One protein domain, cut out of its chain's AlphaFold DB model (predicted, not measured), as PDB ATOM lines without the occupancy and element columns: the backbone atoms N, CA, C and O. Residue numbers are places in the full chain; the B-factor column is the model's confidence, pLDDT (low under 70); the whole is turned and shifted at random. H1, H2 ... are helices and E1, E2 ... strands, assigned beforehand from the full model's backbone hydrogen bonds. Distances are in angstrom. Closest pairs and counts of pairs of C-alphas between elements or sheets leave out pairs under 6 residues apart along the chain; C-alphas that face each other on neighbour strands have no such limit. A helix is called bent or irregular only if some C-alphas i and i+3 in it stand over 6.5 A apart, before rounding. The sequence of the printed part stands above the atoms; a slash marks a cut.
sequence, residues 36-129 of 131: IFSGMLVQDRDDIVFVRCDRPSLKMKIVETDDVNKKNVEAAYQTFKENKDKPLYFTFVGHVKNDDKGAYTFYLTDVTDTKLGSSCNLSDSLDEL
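AT A GLANCE: This is residues 36 to 129 of the 131 residues of an uncharacterized protein of Buttiauxella sp. JUb87 (UniProt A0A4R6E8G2). Look first for a small closed barrel of five strands, three of them, E1, E4 and E5, bent, with the longer helix H1 packed slantwise on its outside and the short last helix H2 loosely beside E1, E2 and E3. The printed part has 94 residues with five named strands and two named helices, in the order E1 E2 E3 H1 E4 E5 H2. Round the mixed barrel run E1, E2, E3, E5, E4 and back to E1; the class is mixed, helices and strands. The whole is compact and rounded, with a radius of gyration of the C-alphas of 12.6 A and spans of 34 by 33 by 25 A.

HOW THE PARTS SIT: Begin with E1, residues 36 to 44, E2, residues 47 to 52, and E3, residues 58 to 64: they form a meander, each strand the antiparallel neighbour of the one before. Look for N 40 and O 51 at 2.9 A, and N 50 and O 60 at 3.0 A. E5, residues 104 to 116, is parallel to E3, with N 63 and O 106 at 2.9 A. E4, residues 88 to 98, forms a hairpin with E5, with N 95 and O 107 at 3.0 A. E4 is also antiparallel to E1 and closes the ring, with N 37 and O 92 at 2.8 A. E5 bends by 95 degrees at residue 109 and E4 by 82 degrees at residue 93. H1, residues 70 to 82, is on the barrel, outside it, at a height over the sheet of 8.4 A; its closest C-alphas to E5 are those of Asn 72 and Val 111, 5.6 A apart. H2, residues 123 to 129, is apart from H1. Every O i to N i+4 pair of H1 is within hydrogen-bond range; in H2 1 of 3 is, beside 2 of 4 O i to N i+3 pairs.

IN THESE COORDINATES: Find C-alpha 36 at (-1.923, -40.646, -5.306); from there E1 runs 22.7 A. E2 measures 16.0 A, E3 18.0 A, H1 18.1 A, E4 25.3 A and E5 25.6 A. H2 runs 10.2 A to C-alpha 129 at (2.838, -45.802, 16.549).

THE WHOLE: The C-alphas farthest apart are those of Glu 82 and Asp 100, 35.5 A. The printed part has no cut and no long link. Look for pLDDT under 70 at residue 55 and residues 117 to 129.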
ATOM      1  N   ILE A  36      -3.197 -41.147  -5.808       89.25
ATOM      2  CA  ILE A  36      -1.923 -40.646  -5.306       89.25
ATOM      3  C   ILE A  36      -2.010 -40.462  -3.791       89.25
ATOM      4  O   ILE A  36      -2.832 -39.703  -3.281       89.25
ATOM      5  N   PHE A  37      -1.099 -41.104  -3.064       89.25
ATOM      6  CA  PHE A  37      -1.024 -41.035  -1.611       89.25
ATOM      7  C   PHE A  37       0.330 -40.503  -1.158       89.25
ATOM      8  O   PHE A  37       1.378 -41.021  -1.537       89.25
ATOM      9  N   SER A  38       0.307 -39.497  -0.286       89.25
ATOM     10  CA  SER A  38       1.505 -38.998   0.388       89.25
ATOM     11  C   SER A  38       1.608 -39.557   1.803       89.25
ATOM     12  O   SER A  38       0.626 -39.583   2.553       89.25
ATOM     13  N   GLY A  39       2.808 -39.992   2.178       90.00
ATOM     14  CA  GLY A  39       3.047 -40.587   3.487       90.00
ATOM     15  C   GLY A  39       4.506 -40.899   3.770       90.00
ATOM     16  O   GLY A  39       5.403 -40.469   3.046       90.00
ATOM     17  N   MET A  40       4.728 -41.654   4.837       91.25
ATOM     18  CA  MET A  40       6.041 -42.114   5.273       91.25
ATOM     19  C   MET A  40       6.121 -43.635   5.206       91.25
ATOM     20  O   MET A  40       5.126 -44.331   5.415       91.25
ATOM     21  N   LEU A  41       7.323 -44.148   4.960       91.44
ATOM     22  CA  LEU A  41       7.643 -45.540   5.250       91.44
ATOM     23  C   LEU A  41       8.117 -45.640   6.699       91.44
ATOM     24  O   LEU A  41       8.917 -44.819   7.147       91.44
ATOM     25  N   VAL A  42       7.621 -46.637   7.425       88.81
ATOM     26  CA  VAL A  42       8.008 -46.906   8.816       88.81
ATOM     27  C   VAL A  42       8.390 -48.374   8.936       88.81
ATOM     28  O   VAL A  42       7.713 -49.244   8.389       88.81
ATOM     29  N   GLN A  43       9.480 -48.646   9.649       88.31
ATOM     30  CA  GLN A  43       9.840 -50.007  10.031       88.31
ATOM     31  C   GLN A  43       8.951 -50.425  11.212       88.31
ATOM     32  O   GLN A  43       9.070 -49.861  12.296       88.31
ATOM     33  N   ASP A  44       8.070 -51.400  11.006       83.81
ATOM     34  CA  ASP A  44       7.261 -52.031  12.051       83.81
ATOM     35  C   ASP A  44       7.712 -53.480  12.221       83.81
ATOM     36  O   ASP A  44       7.365 -54.351  11.423       83.81
ATOM     37  N   ARG A  45       8.505 -53.737  13.268       86.56
ATOM     38  CA  ARG A  45       9.154 -55.038  13.493       86.56
ATOM     39  C   ARG A  45       9.925 -55.468  12.238       86.56
ATOM     40  O   ARG A  45      10.839 -54.753  11.828       86.56
ATOM     41  N   ASP A  46       9.555 -56.588  11.628       86.94
ATOM     42  CA  ASP A  46      10.212 -57.136  10.437       86.94
ATOM     43  C   ASP A  46       9.635 -56.585   9.118       86.94
ATOM     44  O   ASP A  46      10.214 -56.813   8.055       86.94
ATOM     45  N   ASP A  47       8.546 -55.809   9.173       88.06
ATOM     46  CA  ASP A  47       7.831 -55.290   8.005       88.06
ATOM     47  C   ASP A  47       8.085 -53.790   7.774       88.06
ATOM     48  O   ASP A  47       8.322 -53.011   8.700       88.06
ATOM     49  N   ILE A  48       7.995 -53.361   6.512       90.56
ATOM     50  CA  ILE A  48       7.915 -51.942   6.145       90.56
ATOM     51  C   ILE A  48       6.454 -51.620   5.837       90.56
ATOM     52  O   ILE A  48       5.843 -52.229   4.958       90.56
ATOM     53  N   VAL A  49       5.896 -50.651   6.557       92.06
ATOM     54  CA  VAL A  49       4.515 -50.189   6.381       92.06
ATOM     55  C   VAL A  49       4.474 -48.796   5.776       92.06
ATOM     56  O   VAL A  49       5.410 -48.007   5.922       92.06
ATOM     57  N   PHE A  50       3.350 -48.477   5.140       92.25
ATOM     58  CA  PHE A  50       3.050 -47.130   4.682       92.25
ATOM     59  C   PHE A  50       2.138 -46.433   5.690       92.25
ATOM     60  O   PHE A  50       1.057 -46.932   5.998       92.25
ATOM     61  N   VAL A  51       2.558 -45.277   6.198       89.88
ATOM     62  CA  VAL A  51       1.742 -44.415   7.058       89.88
ATOM     63  C   VAL A  51       1.343 -43.187   6.259       89.88
ATOM     64  O   VAL A  51       2.181 -42.346   5.930       89.88
ATOM     65  N   ARG A  52       0.058 -43.093   5.920       87.88
ATOM     66  CA  ARG A  52      -0.489 -41.944   5.200       87.88
ATOM     67  C   ARG A  52      -0.561 -40.723   6.120       87.88
ATOM     68  O   ARG A  52      -0.730 -40.835   7.330       87.88
ATOM     69  N   CYS A  53      -0.412 -39.545   5.524       78.56
ATOM     70  CA  CYS A  53      -0.389 -38.266   6.237       78.56
ATOM     71  C   CYS A  53      -1.763 -37.650   6.534       78.56
ATOM     72  O   CYS A  53      -1.896 -36.430   6.636       78.56
ATOM     73  N   ASP A  54      -2.800 -38.470   6.629       72.56
ATOM     74  CA  ASP A  54      -4.133 -38.056   7.037       72.56
ATOM     75  C   ASP A  54      -4.248 -37.840   8.555       72.56
ATOM     76  O   ASP A  54      -3.336 -38.129   9.329       72.56
ATOM     77  N   ARG A  55      -5.382 -37.272   8.985       68.56
ATOM     78  CA  ARG A  55      -5.778 -37.182  10.397       68.56
ATOM     79  C   ARG A  55      -7.130 -37.887  10.582       68.56
ATOM     80  O   ARG A  55      -8.115 -37.385  10.039       68.56
ATOM     81  N   PRO A  56      -7.208 -38.992  11.347       72.56
ATOM     82  CA  PRO A  56      -6.089 -39.709  11.972       72.56
ATOM     83  C   PRO A  56      -5.156 -40.327  10.921       72.56
ATOM     84  O   PRO A  56      -5.587 -40.592   9.801       72.56
ATOM     85  N   SER A  57      -3.889 -40.540  11.278       76.94
ATOM     86  CA  SER A  57      -2.926 -41.187  10.384       76.94
ATOM     87  C   SER A  57      -3.331 -42.630  10.115       76.94
ATOM     88  O   SER A  57      -3.653 -43.363  11.056       76.94
ATOM     89  N   LEU A  58      -3.245 -43.066   8.862       85.12
ATOM     90  CA  LEU A  58      -3.589 -44.429   8.480       85.12
ATOM     91  C   LEU A  58      -2.348 -45.271   8.185       85.12
ATOM     92  O   LEU A  58      -1.656 -45.054   7.188       85.12
ATOM     93  N   LYS A  59      -2.093 -46.273   9.031       88.81
ATOM     94  CA  LYS A  59      -1.050 -47.284   8.819       88.81
ATOM     95  C   LYS A  59      -1.581 -48.423   7.952       88.81
ATOM     96  O   LYS A  59      -2.641 -48.979   8.228       88.81
ATOM     97  N   MET A  60      -0.828 -48.776   6.915       90.88
ATOM     98  CA  MET A  60      -1.221 -49.742   5.894       90.88
ATOM     99  C   MET A  60      -0.099 -50.727   5.590       90.88
ATOM    100  O   MET A  60       1.070 -50.349   5.472       90.88
ATOM    101  N   LYS A  61      -0.473 -51.992   5.387       92.25
ATOM    102  CA  LYS A  61       0.430 -52.985   4.800       92.25
ATOM    103  C   LYS A  61       0.632 -52.661   3.323       92.25
ATOM    104  O   LYS A  61      -0.345 -52.405   2.623       92.25
ATOM    105  N   ILE A  62       1.872 -52.718   2.851       94.38
ATOM    106  CA  ILE A  62       2.191 -52.539   1.434       94.38
ATOM    107  C   ILE A  62       2.152 -53.901   0.737       94.38
ATOM    108  O   ILE A  62       2.730 -54.876   1.220       94.38
ATOM    109  N   VAL A  63       1.467 -53.967  -0.401       94.81
ATOM    110  CA  VAL A  63       1.490 -55.099  -1.331       94.81
ATOM    111  C   VAL A  63       1.821 -54.546  -2.709       94.81
ATOM    112  O   VAL A  63       1.109 -53.688  -3.212       94.81
ATOM    113  N   GLU A  64       2.907 -55.007  -3.317       94.75
ATOM    114  CA  GLU A  64       3.240 -54.644  -4.695       94.75
ATOM    115  C   GLU A  64       2.269 -55.322  -5.668       94.75
ATOM    116  O   GLU A  64       1.965 -56.508  -5.521       94.75
ATOM    117  N   THR A  65       1.766 -54.570  -6.647       93.50
ATOM    118  CA  THR A  65       0.941 -55.124  -7.726       93.50
ATOM    119  C   THR A  65       1.803 -55.816  -8.785       93.50
ATOM    120  O   THR A  65       3.010 -55.596  -8.875       93.50
ATOM    121  N   ASP A  66       1.191 -56.652  -9.628       91.88
ATOM    122  CA  ASP A  66       1.911 -57.354 -10.704       91.88
ATOM    123  C   ASP A  66       2.538 -56.390 -11.731       91.88
ATOM    124  O   ASP A  66       3.558 -56.698 -12.349       91.88
ATOM    125  N   ASP A  67       1.934 -55.212 -11.900       90.50
ATOM    126  CA  ASP A  67       2.349 -54.135 -12.800       90.50
ATOM    127  C   ASP A  67       3.180 -53.042 -12.105       90.50
ATOM    128  O   ASP A  67       3.391 -51.969 -12.675       90.50
ATOM    129  N   VAL A  68       3.675 -53.303 -10.890       95.38
ATOM    130  CA  VAL A  68       4.455 -52.326 -10.128       95.38
ATOM    131  C   VAL A  68       5.698 -51.858 -10.894       95.38
ATOM    132  O   VAL A  68       6.457 -52.642 -11.479       95.38
ATOM    133  N   ASN A  69       5.974 -50.559 -10.837       96.44
ATOM    134  CA  ASN A  69       7.216 -49.982 -11.327       96.44
ATOM    135  C   ASN A  69       8.373 -50.304 -10.367       96.44
ATOM    136  O   ASN A  69       8.789 -49.486  -9.540       96.44
ATOM    137  N   LYS A  70       8.912 -51.521 -10.495       96.56
ATOM    138  CA  LYS A  70       9.962 -52.067  -9.617       96.56
ATOM    139  C   LYS A  70      11.156 -51.139  -9.454       96.56
ATOM    140  O   LYS A  70      11.643 -50.965  -8.346       96.56
ATOM    141  N   LYS A  71      11.597 -50.490 -10.537       97.00
ATOM    142  CA  LYS A  71      12.751 -49.582 -10.508       97.00
ATOM    143  C   LYS A  71      12.543 -48.431  -9.520       97.00
ATOM    144  O   LYS A  71      13.450 -48.109  -8.755       97.00
ATOM    145  N   ASN A  72      11.368 -47.806  -9.549       96.75
ATOM    146  CA  ASN A  72      11.058 -46.681  -8.671       96.75
ATOM    147  C   ASN A  72      10.843 -47.145  -7.225       96.75
ATOM    148  O   ASN A  72      11.337 -46.509  -6.295       96.75
ATOM    149  N   VAL A  73      10.167 -48.282  -7.037       95.88
ATOM    150  CA  VAL A  73       9.921 -48.869  -5.711       95.88
ATOM    151  C   VAL A  73      11.219 -49.298  -5.024       95.88
ATOM    152  O   VAL A  73      11.454 -48.939  -3.871       95.88
ATOM    153  N   GLU A  74      12.114 -49.987  -5.732       96.38
ATOM    154  CA  GLU A  74      13.424 -50.378  -5.204       96.38
ATOM    155  C   GLU A  74      14.265 -49.153  -4.822       96.38
ATOM    156  O   GLU A  74      14.856 -49.125  -3.741       96.38
ATOM    157  N   ALA A  75      14.272 -48.108  -5.659       95.94
ATOM    158  CA  ALA A  75      14.971 -46.859  -5.360       95.94
ATOM    159  C   ALA A  75      14.409 -46.161  -4.107       95.94
ATOM    160  O   ALA A  75      15.175 -45.650  -3.283       95.94
ATOM    161  N   ALA A  76      13.087 -46.179  -3.923       94.56
ATOM    162  CA  ALA A  76      12.433 -45.629  -2.741       94.56
ATOM    163  C   ALA A  76      12.801 -46.408  -1.468       94.56
ATOM    164  O   ALA A  76      13.217 -45.802  -0.476       94.56
ATOM    165  N   TYR A  77      12.741 -47.744  -1.502       94.75
ATOM    166  CA  TYR A  77      13.146 -48.574  -0.362       94.75
ATOM    167  C   TYR A  77      14.633 -48.446  -0.039       94.75
ATOM    168  O   TYR A  77      15.004 -48.453   1.137       94.75
ATOM    169  N   GLN A  78      15.490 -48.312  -1.049       95.75
ATOM    170  CA  GLN A  78      16.911 -48.071  -0.830       95.75
ATOM    171  C   GLN A  78      17.135 -46.716  -0.147       95.75
ATOM    172  O   GLN A  78      17.808 -46.651   0.881       95.75
ATOM    173  N   THR A  79      16.481 -45.659  -0.637       93.62
ATOM    174  CA  THR A  79      16.548 -44.315  -0.038       93.62
ATOM    175  C   THR A  79      16.068 -44.318   1.416       93.62
ATOM    176  O   THR A  79      16.706 -43.705   2.275       93.62
ATOM    177  N   PHE A  80      14.984 -45.048   1.709       92.81
ATOM    178  CA  PHE A  80      14.481 -45.261   3.068       92.81
ATOM    179  C   PHE A  80      15.525 -45.931   3.971       92.81
ATOM    180  O   PHE A  80      15.821 -45.430   5.055       92.81
ATOM    181  N   LYS A  81      16.137 -47.031   3.513       92.69
ATOM    182  CA  LYS A  81      17.158 -47.765   4.277       92.69
ATOM    183  C   LYS A  81      18.413 -46.933   4.550       92.69
ATOM    184  O   LYS A  81      19.026 -47.116   5.597       92.69
ATOM    185  N   GLU A  82      18.784 -46.041   3.637       93.81
ATOM    186  CA  GLU A  82      19.954 -45.161   3.765       93.81
ATOM    187  C   GLU A  82      19.711 -43.938   4.662       93.81
ATOM    188  O   GLU A  82      20.663 -43.324   5.137       93.81
ATOM    189  N   ASN A  83      18.451 -43.573   4.918       89.00
ATOM    190  CA  ASN A  83      18.084 -42.361   5.659       89.00
ATOM    191  C   ASN A  83      17.107 -42.651   6.811       89.00
ATOM    192  O   ASN A  83      16.223 -41.841   7.078       89.00
ATOM    193  N   LYS A  84      17.278 -43.781   7.511       80.75
ATOM    194  CA  LYS A  84      16.376 -44.237   8.591       80.75
ATOM    195  C   LYS A  84      16.125 -43.204   9.695       80.75
ATOM    196  O   LYS A  84      15.034 -43.173  10.248       80.75
ATOM    197  N   ASP A  85      17.106 -42.351   9.978       80.25
ATOM    198  CA  ASP A  85      17.028 -41.352  11.055       80.25
ATOM    199  C   ASP A  85      16.481 -39.994  10.587       80.25
ATOM    200  O   ASP A  85      16.497 -39.015  11.335       80.25
ATOM    201  N   LYS A  86      16.045 -39.889   9.327       82.12
ATOM    202  CA  LYS A  86      15.533 -38.645   8.748       82.12
ATOM    203  C   LYS A  86      14.056 -38.785   8.397       82.12
ATOM    204  O   LYS A  86      13.635 -39.836   7.916       82.12
ATOM    205  N   PRO A  87      13.271 -37.705   8.532       77.25
ATOM    206  CA  PRO A  87      11.910 -37.698   8.025       77.25
ATOM    207  C   PRO A  87      11.941 -37.727   6.488       77.25
ATOM    208  O   PRO A  87      12.355 -36.764   5.833       77.25
ATOM    209  N   LEU A  88      11.532 -38.868   5.929       88.31
ATOM    210  CA  LEU A  88      11.372 -39.097   4.497       88.31
ATOM    211  C   LEU A  88       9.897 -39.218   4.135       88.31
ATOM    212  O   LEU A  88       9.155 -39.986   4.746       88.31
ATOM    213  N   TYR A  89       9.516 -38.501   3.087       88.56
ATOM    214  CA  TYR A  89       8.172 -38.497   2.543       88.56
ATOM    215  C   TYR A  89       8.156 -39.061   1.140       88.56
ATOM    216  O   TYR A  89       8.972 -38.687   0.299       88.56
ATOM    217  N   PHE A  90       7.191 -39.931   0.898       91.94
ATOM    218  CA  PHE A  90       7.001 -40.617  -0.362       91.94
ATOM    219  C   PHE A  90       5.643 -40.244  -0.938       91.94
ATOM    220  O   PHE A  90       4.657 -40.117  -0.208       91.94
ATOM    221  N   THR A  91       5.608 -40.078  -2.255       92.00
ATOM    222  CA  THR A  91       4.359 -40.008  -3.011       92.00
ATOM    223  C   THR A  91       4.204 -41.318  -3.763       92.00
ATOM    224  O   THR A  91       4.962 -41.603  -4.691       92.00
ATOM    225  N   PHE A  92       3.245 -42.125  -3.327       94.00
ATOM    226  CA  PHE A  92       2.934 -43.418  -3.909       94.00
ATOM    227  C   PHE A  92       1.711 -43.337  -4.808       94.00
ATOM    228  O   PHE A  92       0.789 -42.564  -4.563       94.00
ATOM    229  N   VAL A  93       1.698 -44.185  -5.826       93.94
ATOM    230  CA  VAL A  93       0.558 -44.429  -6.703       93.94
ATOM    231  C   VAL A  93       0.075 -45.842  -6.441       93.94
ATOM    232  O   VAL A  93       0.875 -46.779  -6.430       93.94
ATOM    233  N   GLY A  94      -1.221 -46.005  -6.223       94.25
ATOM    234  CA  GLY A  94      -1.797 -47.311  -5.938       94.25
ATOM    235  C   GLY A  94      -3.254 -47.215  -5.532       94.25
ATOM    236  O   GLY A  94      -3.896 -46.193  -5.748       94.25
ATOM    237  N   HIS A  95      -3.783 -48.248  -4.897       92.69
ATOM    238  CA  HIS A  95      -5.137 -48.217  -4.348       92.69
ATOM    239  C   HIS A  95      -5.185 -48.862  -2.966       92.69
ATOM    240  O   HIS A  95      -4.322 -49.651  -2.592       92.69
ATOM    241  N   VAL A  96      -6.202 -48.512  -2.185       90.56
ATOM    242  CA  VAL A  96      -6.387 -49.027  -0.826       90.56
ATOM    243  C   VAL A  96      -7.575 -49.981  -0.813       90.56
ATOM    244  O   VAL A  96      -8.651 -49.629  -1.297       90.56
ATOM    245  N   LYS A  97      -7.405 -51.164  -0.216       91.38
ATOM    246  CA  LYS A  97      -8.526 -52.030   0.172       91.38
ATOM    247  C   LYS A  97      -8.582 -52.149   1.687       91.38
ATOM    248  O   LYS A  97      -7.551 -52.281   2.342       91.38
ATOM    249  N   ASN A  98      -9.791 -52.103   2.225       87.06
ATOM    250  CA  ASN A  98     -10.063 -52.455   3.611       87.06
ATOM    251  C   ASN A  98     -10.363 -53.957   3.645       87.06
ATOM    252  O   ASN A  98     -11.209 -54.407   2.873       87.06
ATOM    253  N   ASP A  99      -9.678 -54.727   4.488       75.56
ATOM    254  CA  ASP A  99     -10.228 -56.019   4.879       75.56
ATOM    255  C   ASP A  99     -11.386 -55.742   5.843       75.56
ATOM    256  O   ASP A  99     -11.339 -54.801   6.626       75.56
ATOM    257  N   ASP A 100     -12.483 -56.488   5.796       70.25
ATOM    258  CA  ASP A 100     -13.700 -56.154   6.559       70.25
ATOM    259  C   ASP A 100     -13.530 -56.183   8.104       70.25
ATOM    260  O   ASP A 100     -14.504 -56.121   8.855       70.25
ATOM    261  N   LYS A 101     -12.289 -56.291   8.598       75.19
ATOM    262  CA  LYS A 101     -11.859 -56.230   9.997       75.19
ATOM    263  C   LYS A 101     -11.196 -54.894  10.358       75.19
ATOM    264  O   LYS A 101     -10.765 -54.734  11.499       75.19
ATOM    265  N   GLY A 102     -11.147 -53.936   9.429       70.00
ATOM    266  CA  GLY A 102     -10.627 -52.590   9.661       70.00
ATOM    267  C   GLY A 102      -9.121 -52.451   9.448       70.00
ATOM    268  O   GLY A 102      -8.563 -51.419   9.825       70.00
ATOM    269  N   ALA A 103      -8.456 -53.458   8.870       83.88
ATOM    270  CA  ALA A 103      -7.069 -53.328   8.451       83.88
ATOM    271  C   ALA A 103      -6.994 -52.931   6.973       83.88
ATOM    272  O   ALA A 103      -7.653 -53.491   6.097       83.88
ATOM    273  N   TYR A 104      -6.142 -51.952   6.687       88.19
ATOM    274  CA  TYR A 104      -6.006 -51.379   5.355       88.19
ATOM    275  C   TYR A 104      -4.756 -51.928   4.659       88.19
ATOM    276  O   TYR A 104      -3.650 -51.910   5.205       88.19
ATOM    277  N   THR A 105      -4.935 -52.400   3.427       91.94
ATOM    278  CA  THR A 105      -3.853 -52.819   2.532       91.94
ATOM    279  C   THR A 105      -3.716 -51.808   1.408       91.94
ATOM    280  O   THR A 105      -4.683 -51.515   0.703       91.94
ATOM    281  N   PHE A 106      -2.508 -51.284   1.236       93.75
ATOM    282  CA  PHE A 106      -2.143 -50.423   0.128       93.75
ATOM    283  C   PHE A 106      -1.478 -51.254  -0.972       93.75
ATOM    284  O   PHE A 106      -0.399 -51.814  -0.778       93.75
ATOM    285  N   TYR A 107      -2.140 -51.330  -2.119       94.88
ATOM    286  CA  TYR A 107      -1.656 -51.986  -3.323       94.88
ATOM    287  C   TYR A 107      -0.847 -50.978  -4.136       94.88
ATOM    288  O   TYR A 107      -1.415 -50.096  -4.779       94.88
ATOM    289  N   LEU A 108       0.476 -51.083  -4.043       95.88
ATOM    290  CA  LEU A 108       1.452 -50.158  -4.607       95.88
ATOM    291  C   LEU A 108       1.729 -50.483  -6.077       95.88
ATOM    292  O   LEU A 108       2.140 -51.598  -6.397       95.88
ATOM    293  N   THR A 109       1.599 -49.474  -6.935       95.62
ATOM    294  CA  THR A 109       1.915 -49.559  -8.367       95.62
ATOM    295  C   THR A 109       3.123 -48.699  -8.749       95.62
ATOM    296  O   THR A 109       3.898 -49.098  -9.610       95.62
ATOM    297  N   ASP A 110       3.348 -47.538  -8.124       96.81
ATOM    298  CA  ASP A 110       4.539 -46.714  -8.403       96.81
ATOM    299  C   ASP A 110       4.918 -45.804  -7.224       96.81
ATOM    300  O   ASP A 110       4.109 -45.528  -6.337       96.81
ATOM    301  N   VAL A 111       6.146 -45.288  -7.242       95.62
ATOM    302  CA  VAL A 111       6.619 -44.176  -6.413       95.62
ATOM    303  C   VAL A 111       7.014 -43.036  -7.339       95.62
ATOM    304  O   VAL A 111       7.915 -43.180  -8.161       95.62
ATOM    305  N   THR A 112       6.356 -41.890  -7.209       92.94
ATOM    306  CA  THR A 112       6.571 -40.752  -8.115       92.94
ATOM    307  C   THR A 112       7.469 -39.677  -7.527       92.94
ATOM    308  O   THR A 112       8.045 -38.892  -8.277       92.94
ATOM    309  N   ASP A 113       7.611 -39.633  -6.201       89.50
ATOM    310  CA  ASP A 113       8.411 -38.615  -5.529       89.50
ATOM    311  C   ASP A 113       8.947 -39.110  -4.181       89.50
ATOM    312  O   ASP A 113       8.306 -39.903  -3.485       89.50
ATOM    313  N   THR A 114      10.125 -38.619  -3.805       88.88
ATOM    314  CA  THR A 114      10.752 -38.848  -2.500       88.88
ATOM    315  C   THR A 114      11.400 -37.552  -2.032       88.88
ATOM    316  O   THR A 114      12.272 -37.001  -2.703       88.88
ATOM    317  N   LYS A 115      10.983 -37.061  -0.865       86.44
ATOM    318  CA  LYS A 115      11.415 -35.776  -0.309       86.44
ATOM    319  C   LYS A 115      11.938 -35.935   1.114       86.44
ATOM    320  O   LYS A 115      11.296 -36.549   1.962       86.44
ATOM    321  N   LEU A 116      13.091 -35.324   1.379       80.88
ATOM    322  CA  LEU A 116      13.581 -35.057   2.732       80.88
ATOM    323  C   LEU A 116      12.884 -33.807   3.278       80.88
ATOM    324  O   LEU A 116      12.730 -32.827   2.550       80.88
ATOM    325  N   GLY A 117      12.527 -33.794   4.561       68.00
ATOM    326  CA  GLY A 117      11.991 -32.593   5.214       68.00
ATOM    327  C   GLY A 117      10.730 -32.888   6.003       68.00
ATOM    328  O   GLY A 117      10.579 -34.004   6.459       68.00
ATOM    329  N   SER A 118       9.850 -31.903   6.197       58.53
ATOM    330  CA  SER A 118       8.578 -32.050   6.919       58.53
ATOM    331  C   SER A 118       7.404 -31.757   5.984       58.53
ATOM    332  O   SER A 118       7.008 -30.610   5.814       58.53
ATOM    333  N   SER A 119       6.839 -32.782   5.346       59.28
ATOM    334  CA  SER A 119       5.560 -32.618   4.635       59.28
ATOM    335  C   SER A 119       4.364 -33.224   5.361       59.28
ATOM    336  O   SER A 119       3.255 -33.112   4.851       59.28
ATOM    337  N   CYS A 120       4.536 -33.769   6.572       61.50
ATOM    338  CA  CYS A 120       3.419 -34.198   7.410       61.50
ATOM    339  C   CYS A 120       3.691 -33.936   8.894       61.50
ATOM    340  O   CYS A 120       4.715 -34.336   9.439       61.50
ATOM    341  N   ASN A 121       2.758 -33.277   9.580       53.16
ATOM    342  CA  ASN A 121       2.784 -33.179  11.041       53.16
ATOM    343  C   ASN A 121       2.294 -34.506  11.639       53.16
ATOM    344  O   ASN A 121       1.184 -34.574  12.167       53.16
ATOM    345  N   LEU A 122       3.108 -35.555  11.492       52.97
ATOM    346  CA  LEU A 122       2.928 -36.871  12.113       52.97
ATOM    347  C   LEU A 122       3.559 -36.937  13.515       52.97
ATOM    348  O   LEU A 122       3.607 -38.018  14.083       52.97
ATOM    349  N   SER A 123       4.041 -35.817  14.080       50.28
ATOM    350  CA  SER A 123       4.687 -35.794  15.407       50.28
ATOM    351  C   SER A 123       3.821 -36.429  16.490       50.28
ATOM    352  O   SER A 123       4.341 -37.144  17.332       50.28
ATOM    353  N   ASP A 124       2.505 -36.234  16.412       43.38
ATOM    354  CA  ASP A 124       1.563 -36.784  17.390       43.38
ATOM    355  C   ASP A 124       1.281 -38.280  17.136       43.38
ATOM    356  O   ASP A 124       0.928 -39.011  18.051       43.38
ATOM    357  N   SER A 125       1.465 -38.753  15.897       48.06
ATOM    358  CA  SER A 125       1.176 -40.132  15.480       48.06
ATOM    359  C   SER A 125       2.393 -41.054  15.545       48.06
ATOM    360  O   SER A 125       2.223 -42.257  15.698       48.06
ATOM    361  N   LEU A 126       3.619 -40.533  15.420       49.53
ATOM    362  CA  LEU A 126       4.831 -41.355  15.494       49.53
ATOM    363  C   LEU A 126       5.063 -41.884  16.916       49.53
ATOM    364  O   LEU A 126       5.391 -43.056  17.065       49.53
ATOM    365  N   ASP A 127       4.837 -41.050  17.935       49.94
ATOM    366  CA  ASP A 127       4.958 -41.452  19.342       49.94
ATOM    367  C   ASP A 127       3.868 -42.470  19.742       49.94
ATOM    368  O   ASP A 127       4.140 -43.381  20.518       49.94
ATOM    369  N   GLU A 128       2.663 -42.389  19.159       46.75
ATOM    370  CA  GLU A 128       1.602 -43.402  19.329       46.75
ATOM    371  C   GLU A 128       1.850 -44.698  18.535       46.75
ATOM    372  O   GLU A 128       1.369 -45.758  18.927       46.75
ATOM    373  N   LEU A 129       2.566 -44.637  17.406       43.41
ATOM    374  CA  LEU A 129       2.838 -45.802  16.549       43.41
ATOM    375  C   LEU A 129       4.107 -46.575  16.939       43.41
ATOM    376  O   LEU A 129       4.259 -47.718  16.503       43.41
TER     377      LEU A 129